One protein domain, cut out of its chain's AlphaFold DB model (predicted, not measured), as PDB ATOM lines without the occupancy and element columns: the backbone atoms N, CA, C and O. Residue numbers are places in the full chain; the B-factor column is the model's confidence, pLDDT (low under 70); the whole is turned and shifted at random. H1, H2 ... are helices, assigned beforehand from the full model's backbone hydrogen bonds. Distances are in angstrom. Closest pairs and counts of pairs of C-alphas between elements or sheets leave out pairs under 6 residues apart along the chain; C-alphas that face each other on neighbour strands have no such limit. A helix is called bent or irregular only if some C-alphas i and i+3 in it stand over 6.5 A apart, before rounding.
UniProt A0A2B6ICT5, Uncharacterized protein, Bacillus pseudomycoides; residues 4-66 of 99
ATOM      1  N   GLN A   4       6.719   3.193  78.866       93.12
ATOM      2  CA  GLN A   4       6.193   4.214  79.775       93.12
ATOM      3  C   GLN A   4       5.116   3.676  80.735       93.12
ATOM      4  O   GLN A   4       4.967   4.216  81.821       93.12
ATOM      5  N   TYR A   5       4.382   2.622  80.352       95.56
ATOM      6  CA  TYR A   5       3.388   1.972  81.215       95.56
ATOM      7  C   TYR A   5       4.034   0.917  82.113       95.56
ATOM      8  O   TYR A   5       3.707   0.848  83.289       95.56
ATOM      9  N   ALA A   6       5.004   0.156  81.594       92.69
ATOM     10  CA  ALA A   6       5.777  -0.787  82.405       92.69
ATOM     11  C   ALA A   6       6.527  -0.072  83.545       92.69
ATOM     12  O   ALA A   6       6.543  -0.546  84.679       92.69
ATOM     13  N   HIS A   7       7.066   1.118  83.263       92.88
ATOM     14  CA  HIS A   7       7.823   1.908  84.228       92.88
ATOM     15  C   HIS A   7       6.978   2.423  85.409       92.88
ATOM     16  O   HIS A   7       7.525   2.651  86.484       92.88
ATOM     17  N   LEU A   8       5.651   2.542  85.263       93.75
ATOM     18  CA  LEU A   8       4.764   2.948  86.365       93.75
ATOM     19  C   LEU A   8       4.893   2.025  87.590       93.75
ATOM     20  O   LEU A   8       4.811   2.481  88.731       93.75
ATOM     21  N   ASN A   9       5.138   0.732  87.370       81.31
ATOM     22  CA  ASN A   9       5.296  -0.240  88.454       81.31
ATOM     23  C   ASN A   9       6.646  -0.108  89.175       81.31
ATOM     24  O   ASN A   9       6.747  -0.412  90.366       81.31
ATOM     25  N   GLU A  10       7.667   0.387  88.479       88.06
ATOM     26  CA  GLU A  10       9.028   0.562  88.991       88.06
ATOM     27  C   GLU A  10       9.192   1.879  89.752       88.06
ATOM     28  O   GLU A  10      10.014   1.976  90.664       88.06
ATOM     29  N   THR A  11       8.399   2.898  89.411       89.50
ATOM     30  CA  THR A  11       8.490   4.196  90.078       89.50
ATOM     31  C   THR A  11       8.084   4.106  91.556       89.50
ATOM     32  O   THR A  11       7.065   3.482  91.881       89.50
ATOM     33  N   PRO A  12       8.863   4.723  92.470       91.75
ATOM     34  CA  PRO A  12       8.551   4.752  93.900       91.75
ATOM     35  C   PRO A  12       7.603   5.896  94.288       91.75
ATOM     36  O   PRO A  12       7.159   5.958  95.429       91.75
ATOM     37  N   TYR A  13       7.325   6.824  93.369       93.81
ATOM     38  CA  TYR A  13       6.478   7.990  93.600       93.81
ATOM     39  C   TYR A  13       5.204   7.926  92.759       93.81
ATOM     40  O   TYR A  13       5.198   7.373  91.660       93.81
ATOM     41  N   LEU A  14       4.159   8.581  93.262       95.75
ATOM     42  CA  LEU A  14       2.873   8.693  92.593       95.75
ATOM     43  C   LEU A  14       2.911   9.772  91.506       95.75
ATOM     44  O   LEU A  14       3.190  10.946  91.776       95.75
ATOM     45  N   TYR A  15       2.561   9.407  90.276       96.50
ATOM     46  CA  TYR A  15       2.289  10.393  89.234       96.50
ATOM     47  C   TYR A  15       0.964  11.110  89.482       96.50
ATOM     48  O   TYR A  15      -0.032  10.499  89.850       96.50
ATOM     49  N   SER A  16       0.917  12.413  89.178       96.50
ATOM     50  CA  SER A  16      -0.320  13.193  89.316       96.50
ATOM     51  C   SER A  16      -1.493  12.579  88.539       96.50
ATOM     52  O   SER A  16      -1.334  12.147  87.394       96.50
ATOM     53  N   SER A  17      -2.701  12.667  89.095       95.19
ATOM     54  CA  SER A  17      -3.938  12.215  88.436       95.19
ATOM     55  C   SER A  17      -4.120  12.795  87.027       95.19
ATOM     56  O   SER A  17      -4.575  12.111  86.111       95.19
ATOM     57  N   LYS A  18      -3.698  14.048  86.798       96.44
ATOM     58  CA  LYS A  18      -3.718  14.684  85.470       96.44
ATOM     59  C   LYS A  18      -2.789  13.981  84.477       96.44
ATOM     60  O   LYS A  18      -3.160  13.839  83.313       96.44
ATOM     61  N   HIS A  19      -1.602  13.566  84.918       97.06
ATOM     62  CA  HIS A  19      -0.646  12.831  84.090       97.06
ATOM     63  C   HIS A  19      -1.172  11.433  83.754       97.06
ATOM     64  O   HIS A  19      -1.267  11.088  82.577       97.06
ATOM     65  N   LEU A  20      -1.628  10.687  84.764       97.31
ATOM     66  CA  LEU A  20      -2.208   9.354  84.580       97.31
ATOM     67  C   LEU A  20      -3.427   9.389  83.651       97.31
ATOM     68  O   LEU A  20      -3.529   8.588  82.726       97.31
ATOM     69  N   LYS A  21      -4.291  10.403  83.776       96.88
ATOM     70  CA  LYS A  21      -5.424  10.607  82.862       96.88
ATOM     71  C   LYS A  21      -4.994  10.865  81.416       96.88
ATOM     72  O   LYS A  21      -5.691  10.468  80.484       96.88
ATOM     73  N   GLN A  22      -3.872  11.550  81.192       97.12
ATOM     74  CA  GLN A  22      -3.324  11.722  79.842       97.12
ATOM     75  C   GLN A  22      -2.728  10.426  79.294       97.12
ATOM     76  O   GLN A  22      -2.861  10.172  78.097       97.12
ATOM     77  N   MET A  23      -2.088   9.619  80.143       97.19
ATOM     78  CA  MET A  23      -1.609   8.292  79.760       97.19
ATOM     79  C   MET A  23      -2.768   7.362  79.410       97.19
ATOM     80  O   MET A  23      -2.690   6.693  78.382       97.19
ATOM     81  N   HIS A  24      -3.852   7.391  80.192       96.94
ATOM     82  CA  HIS A  24      -5.067   6.610  79.960       96.94
ATOM     83  C   HIS A  24      -5.672   6.910  78.589       96.94
ATOM     84  O   HIS A  24      -5.813   6.027  77.758       96.94
ATOM     85  N   LYS A  25      -5.873   8.193  78.262       96.56
ATOM     86  CA  LYS A  25      -6.363   8.618  76.935       96.56
ATOM     87  C   LYS A  25      -5.498   8.152  75.757       96.56
ATOM     88  O   LYS A  25      -5.957   8.169  74.620       96.56
ATOM     89  N   LYS A  26      -4.221   7.857  76.006       96.56
ATOM     90  CA  LYS A  26      -3.262   7.399  74.995       96.56
ATOM     91  C   LYS A  26      -3.065   5.886  75.020       96.56
ATOM     92  O   LYS A  26      -2.330   5.399  74.153       96.56
ATOM     93  N   ALA A  27      -3.634   5.181  75.999       95.50
ATOM     94  CA  ALA A  27      -3.553   3.734  76.113       95.50
ATOM     95  C   ALA A  27      -4.216   3.096  74.889       95.50
ATOM     96  O   ALA A  27      -5.164   3.637  74.320       95.50
ATOM     97  N   ARG A  28      -3.638   1.994  74.412       94.00
ATOM     98  CA  ARG A  28      -4.114   1.281  73.214       94.00
ATOM     99  C   ARG A  28      -4.482  -0.170  73.494       94.00
ATOM    100  O   ARG A  28      -4.892  -0.873  72.576       94.00
ATOM    101  N   SER A  29      -4.275  -0.630  74.720       94.06
ATOM    102  CA  SER A  29      -4.487  -2.016  75.116       94.06
ATOM    103  C   SER A  29      -4.935  -2.096  76.563       94.06
ATOM    104  O   SER A  29      -4.510  -1.277  77.379       94.06
ATOM    105  N   LYS A  30      -5.691  -3.152  76.874       93.31
ATOM    106  CA  LYS A  30      -6.151  -3.469  78.226       93.31
ATOM    107  C   LYS A  30      -5.007  -3.444  79.244       93.31
ATOM    108  O   LYS A  30      -5.097  -2.730  80.231       93.31
ATOM    109  N   ASP A  31      -3.878  -4.072  78.917       94.38
ATOM    110  CA  ASP A  31      -2.718  -4.116  79.811       94.38
ATOM    111  C   ASP A  31      -2.149  -2.716  80.136       94.38
ATOM    112  O   ASP A  31      -1.614  -2.487  81.215       94.38
ATOM    113  N   GLU A  32      -2.222  -1.758  79.200       96.06
ATOM    114  CA  GLU A  32      -1.731  -0.388  79.440       96.06
ATOM    115  C   GLU A  32      -2.671   0.368  80.384       96.06
ATOM    116  O   GLU A  32      -2.212   1.152  81.216       96.06
ATOM    117  N   THR A  33      -3.973   0.112  80.263       95.94
ATOM    118  CA  THR A  33      -5.007   0.622  81.164       95.94
ATOM    119  C   THR A  33      -4.874  -0.010  82.560       95.94
ATOM    120  O   THR A  33      -4.861   0.714  83.555       95.94
ATOM    121  N   GLU A  34      -4.645  -1.325  82.648       94.81
ATOM    122  CA  GLU A  34      -4.378  -2.041  83.905       94.81
ATOM    123  C   GLU A  34      -3.097  -1.555  84.595       94.81
ATOM    124  O   GLU A  34      -3.090  -1.375  85.807       94.81
ATOM    125  N   ALA A  35      -2.028  -1.254  83.849       96.25
ATOM    126  CA  ALA A  35      -0.801  -0.704  84.429       96.25
ATOM    127  C   ALA A  35      -1.021   0.666  85.101       96.25
ATOM    128  O   ALA A  35      -0.393   0.969  86.115       96.25
ATOM    129  N   ILE A  36      -1.921   1.496  84.559       97.00
ATOM    130  CA  ILE A  36      -2.294   2.770  85.193       97.00
ATOM    131  C   ILE A  36      -3.067   2.516  86.485       97.00
ATOM    132  O   ILE A  36      -2.780   3.158  87.496       97.00
ATOM    133  N   TRP A  37      -4.026   1.592  86.459       95.25
ATOM    134  CA  TRP A  37      -4.813   1.260  87.641       95.25
ATOM    135  C   TRP A  37      -3.954   0.645  88.746       95.25
ATOM    136  O   TRP A  37      -3.982   1.128  89.873       95.25
ATOM    137  N   GLY A  38      -3.091  -0.314  88.407       95.00
ATOM    138  CA  GLY A  38      -2.155  -0.924  89.349       95.00
ATOM    139  C   GLY A  38      -1.204   0.090  89.986       95.00
ATOM    140  O   GLY A  38      -0.928   0.012  91.181       95.00
ATOM    141  N   HIS A  39      -0.758   1.107  89.237       96.50
ATOM    142  CA  HIS A  39       0.023   2.209  89.805       96.50
ATOM    143  C   HIS A  39      -0.772   3.013  90.844       96.50
ATOM    144  O   HIS A  39      -0.221   3.389  91.873       96.50
ATOM    145  N   MET A  40      -2.062   3.262  90.607       95.75
ATOM    146  CA  MET A  40      -2.928   3.952  91.570       95.75
ATOM    147  C   MET A  40      -3.194   3.098  92.815       95.75
ATOM    148  O   MET A  40      -3.086   3.618  93.921       95.75
ATOM    149  N   GLN A  41      -3.455   1.800  92.642       93.88
ATOM    150  CA  GLN A  41      -3.665   0.855  93.744       93.88
ATOM    151  C   GLN A  41      -2.425   0.707  94.624       93.88
ATOM    152  O   GLN A  41      -2.522   0.740  95.844       93.88
ATOM    153  N   LYS A  42      -1.232   0.626  94.019       94.44
ATOM    154  CA  LYS A  42       0.049   0.586  94.745       94.44
ATOM    155  C   LYS A  42       0.238   1.787  95.680       94.44
ATOM    156  O   LYS A  42       0.966   1.689  96.663       94.44
ATOM    157  N   HIS A  43      -0.366   2.921  95.336       94.50
ATOM    158  CA  HIS A  43      -0.302   4.155  96.108       94.50
ATOM    159  C   HIS A  43      -1.559   4.415  96.948       94.50
ATOM    160  O   HIS A  43      -1.615   5.468  97.576       94.50
ATOM    161  N   GLU A  44      -2.528   3.492  96.960       93.81
ATOM    162  CA  GLU A  44      -3.757   3.569  97.767       93.81
ATOM    163  C   GLU A  44      -4.545   4.874  97.528       93.81
ATOM    164  O   GLU A  44      -5.068   5.492  98.451       93.81
ATOM    165  N   VAL A  45      -4.594   5.341  96.271       92.81
ATOM    166  CA  VAL A  45      -5.255   6.610  95.895       92.81
ATOM    167  C   VAL A  45      -6.517   6.435  95.057       92.81
ATOM    168  O   VAL A  45      -7.020   7.409  94.498       92.81
ATOM    169  N   ASP A  46      -7.033   5.223  94.904       85.94
ATOM    170  CA  ASP A  46      -8.279   4.970  94.178       85.94
ATOM    171  C   ASP A  46      -9.550   5.253  94.998       85.94
ATOM    172  O   ASP A  46     -10.643   5.139  94.450       85.94
ATOM    173  N   ASP A  47      -9.413   5.735  96.237       83.94
ATOM    174  CA  ASP A  47     -10.512   6.094  97.143       83.94
ATOM    175  C   ASP A  47     -11.103   7.514  96.921       83.94
ATOM    176  O   ASP A  47     -10.473   8.399  96.324       83.94
ATOM    177  N   TYR A  48     -12.323   7.762  97.418       81.19
ATOM    178  CA  TYR A  48     -13.124   8.981  97.247       81.19
ATOM    179  C   TYR A  48     -12.443  10.247  97.777       81.19
ATOM    180  O   TYR A  48     -12.643  11.334  97.213       81.19
ATOM    181  N   GLU A  49     -11.602  10.120  98.809       82.69
ATOM    182  CA  GLU A  49     -10.795  11.215  99.360       82.69
ATOM    183  C   GLU A  49      -9.885  11.836  98.284       82.69
ATOM    184  O   GLU A  49      -9.663  13.052  98.227       82.69
ATOM    185  N   TYR A  50      -9.442  11.016  97.329       88.75
ATOM    186  CA  TYR A  50      -8.553  11.383  96.238       88.75
ATOM    187  C   TYR A  50      -9.320  11.625  94.939       88.75
ATOM    188  O   TYR A  50      -9.027  11.048  93.893       88.75
ATOM    189  N   LYS A  51     -10.269  12.570  94.962       86.19
ATOM    190  CA  LYS A  51     -11.222  12.865  93.869       86.19
ATOM    191  C   LYS A  51     -10.670  12.775  92.436       86.19
ATOM    192  O   LYS A  51     -11.370  12.325  91.529       86.19
ATOM    193  N   GLY A  52      -9.458  13.270  92.176       88.62
ATOM    194  CA  GLY A  52      -8.856  13.224  90.836       88.62
ATOM    195  C   GLY A  52      -8.514  11.807  90.365       88.62
ATOM    196  O   GLY A  52      -8.694  11.498  89.189       88.62
ATOM    197  N   TYR A  53      -8.040  10.978  91.287       93.62
ATOM    198  CA  TYR A  53      -7.696   9.578  91.080       93.62
ATOM    199  C   TYR A  53      -8.949   8.705  91.117       93.62
ATOM    200  O   TYR A  53      -9.166   7.983  90.155       93.62
ATOM    201  N   TYR A  54      -9.847   8.892  92.089       89.50
ATOM    202  CA  TYR A  54     -11.148   8.212  92.149       89.50
ATOM    203  C   TYR A  54     -11.918   8.266  90.819       89.50
ATOM    204  O   TYR A  54     -12.346   7.259  90.263       89.50
ATOM    205  N   ASN A  55     -12.032   9.463  90.230       89.69
ATOM    206  CA  ASN A  55     -12.715   9.624  88.944       89.69
ATOM    207  C   ASN A  55     -12.019   8.887  87.793       89.69
ATOM    208  O   ASN A  55     -12.683   8.522  86.827       89.69
ATOM    209  N   LEU A  56     -10.693   8.744  87.848       94.88
ATOM    210  CA  LEU A  56      -9.936   7.992  86.855       94.88
ATOM    211  C   LEU A  56     -10.076   6.483  87.089       94.88
ATOM    212  O   LEU A  56     -10.293   5.769  86.119       94.88
ATOM    213  N   ALA A  57     -10.022   6.023  88.343       92.94
ATOM    214  CA  ALA A  57     -10.222   4.626  88.722       92.94
ATOM    215  C   ALA A  57     -11.573   4.122  88.211       92.94
ATOM    216  O   ALA A  57     -11.611   3.154  87.463       92.94
ATOM    217  N   ARG A  58     -12.650   4.873  88.472       90.62
ATOM    218  CA  ARG A  58     -13.995   4.535  87.989       90.62
ATOM    219  C   ARG A  58     -14.070   4.440  86.461       90.62
ATOM    220  O   ARG A  58     -14.716   3.545  85.939       90.62
ATOM    221  N   GLN A  59     -13.403   5.348  85.738       92.06
ATOM    222  CA  GLN A  59     -13.340   5.302  84.266       92.06
ATOM    223  C   GLN A  59     -12.593   4.066  83.761       92.06
ATOM    224  O   GLN A  59     -13.008   3.461  82.780       92.06
ATOM    225  N   ILE A  60     -11.490   3.715  84.423       93.69
ATOM    226  CA  ILE A  60     -10.691   2.540  84.085       93.69
ATOM    227  C   ILE A  60     -11.475   1.257  84.388       93.69
ATOM    228  O   ILE A  60     -11.539   0.382  83.532       93.69
ATOM    229  N   GLN A  61     -12.114   1.149  85.555       89.75
ATOM    230  CA  GLN A  61     -12.949  -0.001  85.913       89.75
ATOM    231  C   GLN A  61     -14.094  -0.195  84.917       89.75
ATOM    232  O   GLN A  61     -14.265  -1.299  84.403       89.75
ATOM    233  N   GLU A  62     -14.793   0.888  84.561       87.75
ATOM    234  CA  GLU A  62     -15.860   0.867  83.554       87.75
ATOM    235  C   GLU A  62     -15.360   0.342  82.195       87.75
ATOM    236  O   GLU A  62     -16.023  -0.467  81.548       87.75
ATOM    237  N   GLU A  63     -14.158   0.747  81.774       90.12
ATOM    238  CA  GLU A  63     -13.532   0.288  80.527       90.12
ATOM    239  C   GLU A  63     -13.070  -1.181  80.590       90.12
ATOM    240  O   GLU A  63     -13.224  -1.926  79.619       90.12
ATOM    241  N   LEU A  64     -12.489  -1.614  81.713       89.25
ATOM    242  CA  LEU A  64     -11.879  -2.941  81.864       89.25
ATOM    243  C   LEU A  64     -12.886  -4.054  82.167       89.25
ATOM    244  O   LEU A  64     -12.667  -5.204  81.754       89.25
ATOM    245  N   HIS A  65     -13.933  -3.718  82.918       82.75
ATOM    246  CA  HIS A  65     -14.861  -4.664  83.536       82.75
ATOM    247  C   HIS A  65     -16.327  -4.405  83.154       82.75
ATOM    248  O   HIS A  65     -17.182  -5.240  83.443       82.75
ATOM    249  N   GLY A  66     -16.616  -3.321  82.425       76.19
ATOM    250  CA  GLY A  66     -17.983  -2.855  82.189       76.19
ATOM    251  C   GLY A  66     -18.495  -2.032  83.370       76.19
ATOM    252  O   GLY A  66     -17.751  -1.759  84.305       76.19
TER     253      GLY A  66
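AT A GLANCE: This is residues 4 to 66 of the 99 residues of an uncharacterized protein of Bacillus pseudomycoides (UniProt A0A2B6ICT5). Three helices, H2, H3 and H4, stand side by side as a small up-and-down bundle, their centres making a triangle, and a short first helix, H1, packs on H3, away from H4. H3 is the helix in the middle of the contacts, touching the three others, while H4, the longest with 18 residues, is kinked near residue 55. The printed part has 63 residues, with four named helices in the order H1, H2, H3, H4 and no named strand, and its class is all helix. It is compact, with a radius of gyration of the C-alphas of 10.5 A, and rounded, spanning 29 by 28 by 17 A.

HOW THE PARTS SIT: Start at residues 4 to 10, which are H1, and look across to H3, residues 30 to 42: they touch, closest at the C-alphas of Leu 8 and His 39, 5.9 A apart, and run the same way at a shallow tilt of 32 degrees. Go on to H2, residues 17 to 26; H1 and H2 are near each other, their closest C-alphas 8.2 A apart. H2 and H3 form a helical hairpin, opposite ways at a shallow tilt of 12 degrees; H3 touches H2 with residues 32 to 36 alone, and the closest C-alphas, of His 24 and Thr 33, are 6.1 A apart. H3 is the hub, touching three helices. Its next partner is H4, residues 48 to 65: this second helical hairpin runs opposite ways at a shallow tilt of 28 degrees, with the closest C-alphas, of Trp 37 and Ala 57, 6.5 A apart. H4 also touches H2, with residues 52 to 56 alone, closest at the C-alphas of Ser 17 and Tyr 53, 5.3 A apart; they run the same way at a shallow tilt of 17 degrees. H1 and H4 are apart. In the backbones of H2 and H3 every O i to N i+4 pair is within hydrogen-bond range; in H4 11 of 14 are, and in H1 0 of 3, beside 3 of 4 O i to N i+3 pairs.

IN THESE COORDINATES: Find C-alpha 4 at (6.193, 4.214, 79.775), where H1 begins; it is neither bent nor irregular, but only just: C-alphas 6 and 9 are 6.1 A apart. H2 then measures 14.3 A from C-alpha 17 to C-alpha 26, and H3 18.1 A from C-alpha 30 at (-6.151, -3.469, 78.226) to C-alpha 42. H4 covers 19.4 A and ends at C-alpha 65, at (-14.861, -4.664, 83.536). It is irregular, with C-alphas 49 and 52 9.0 A apart, and has a kink of 61 degrees near residue 55.

THE WHOLE: The two C-alphas farthest apart, of Pro 12 and Gly 66, are 30.0 A from each other. The printed part has no cut; the links H2 to H3 and H3 to H4 are tight, and the link H1 to H2 is short. The mean pLDDT of the printed part of this model is 92.4, and no printed residue is under 70.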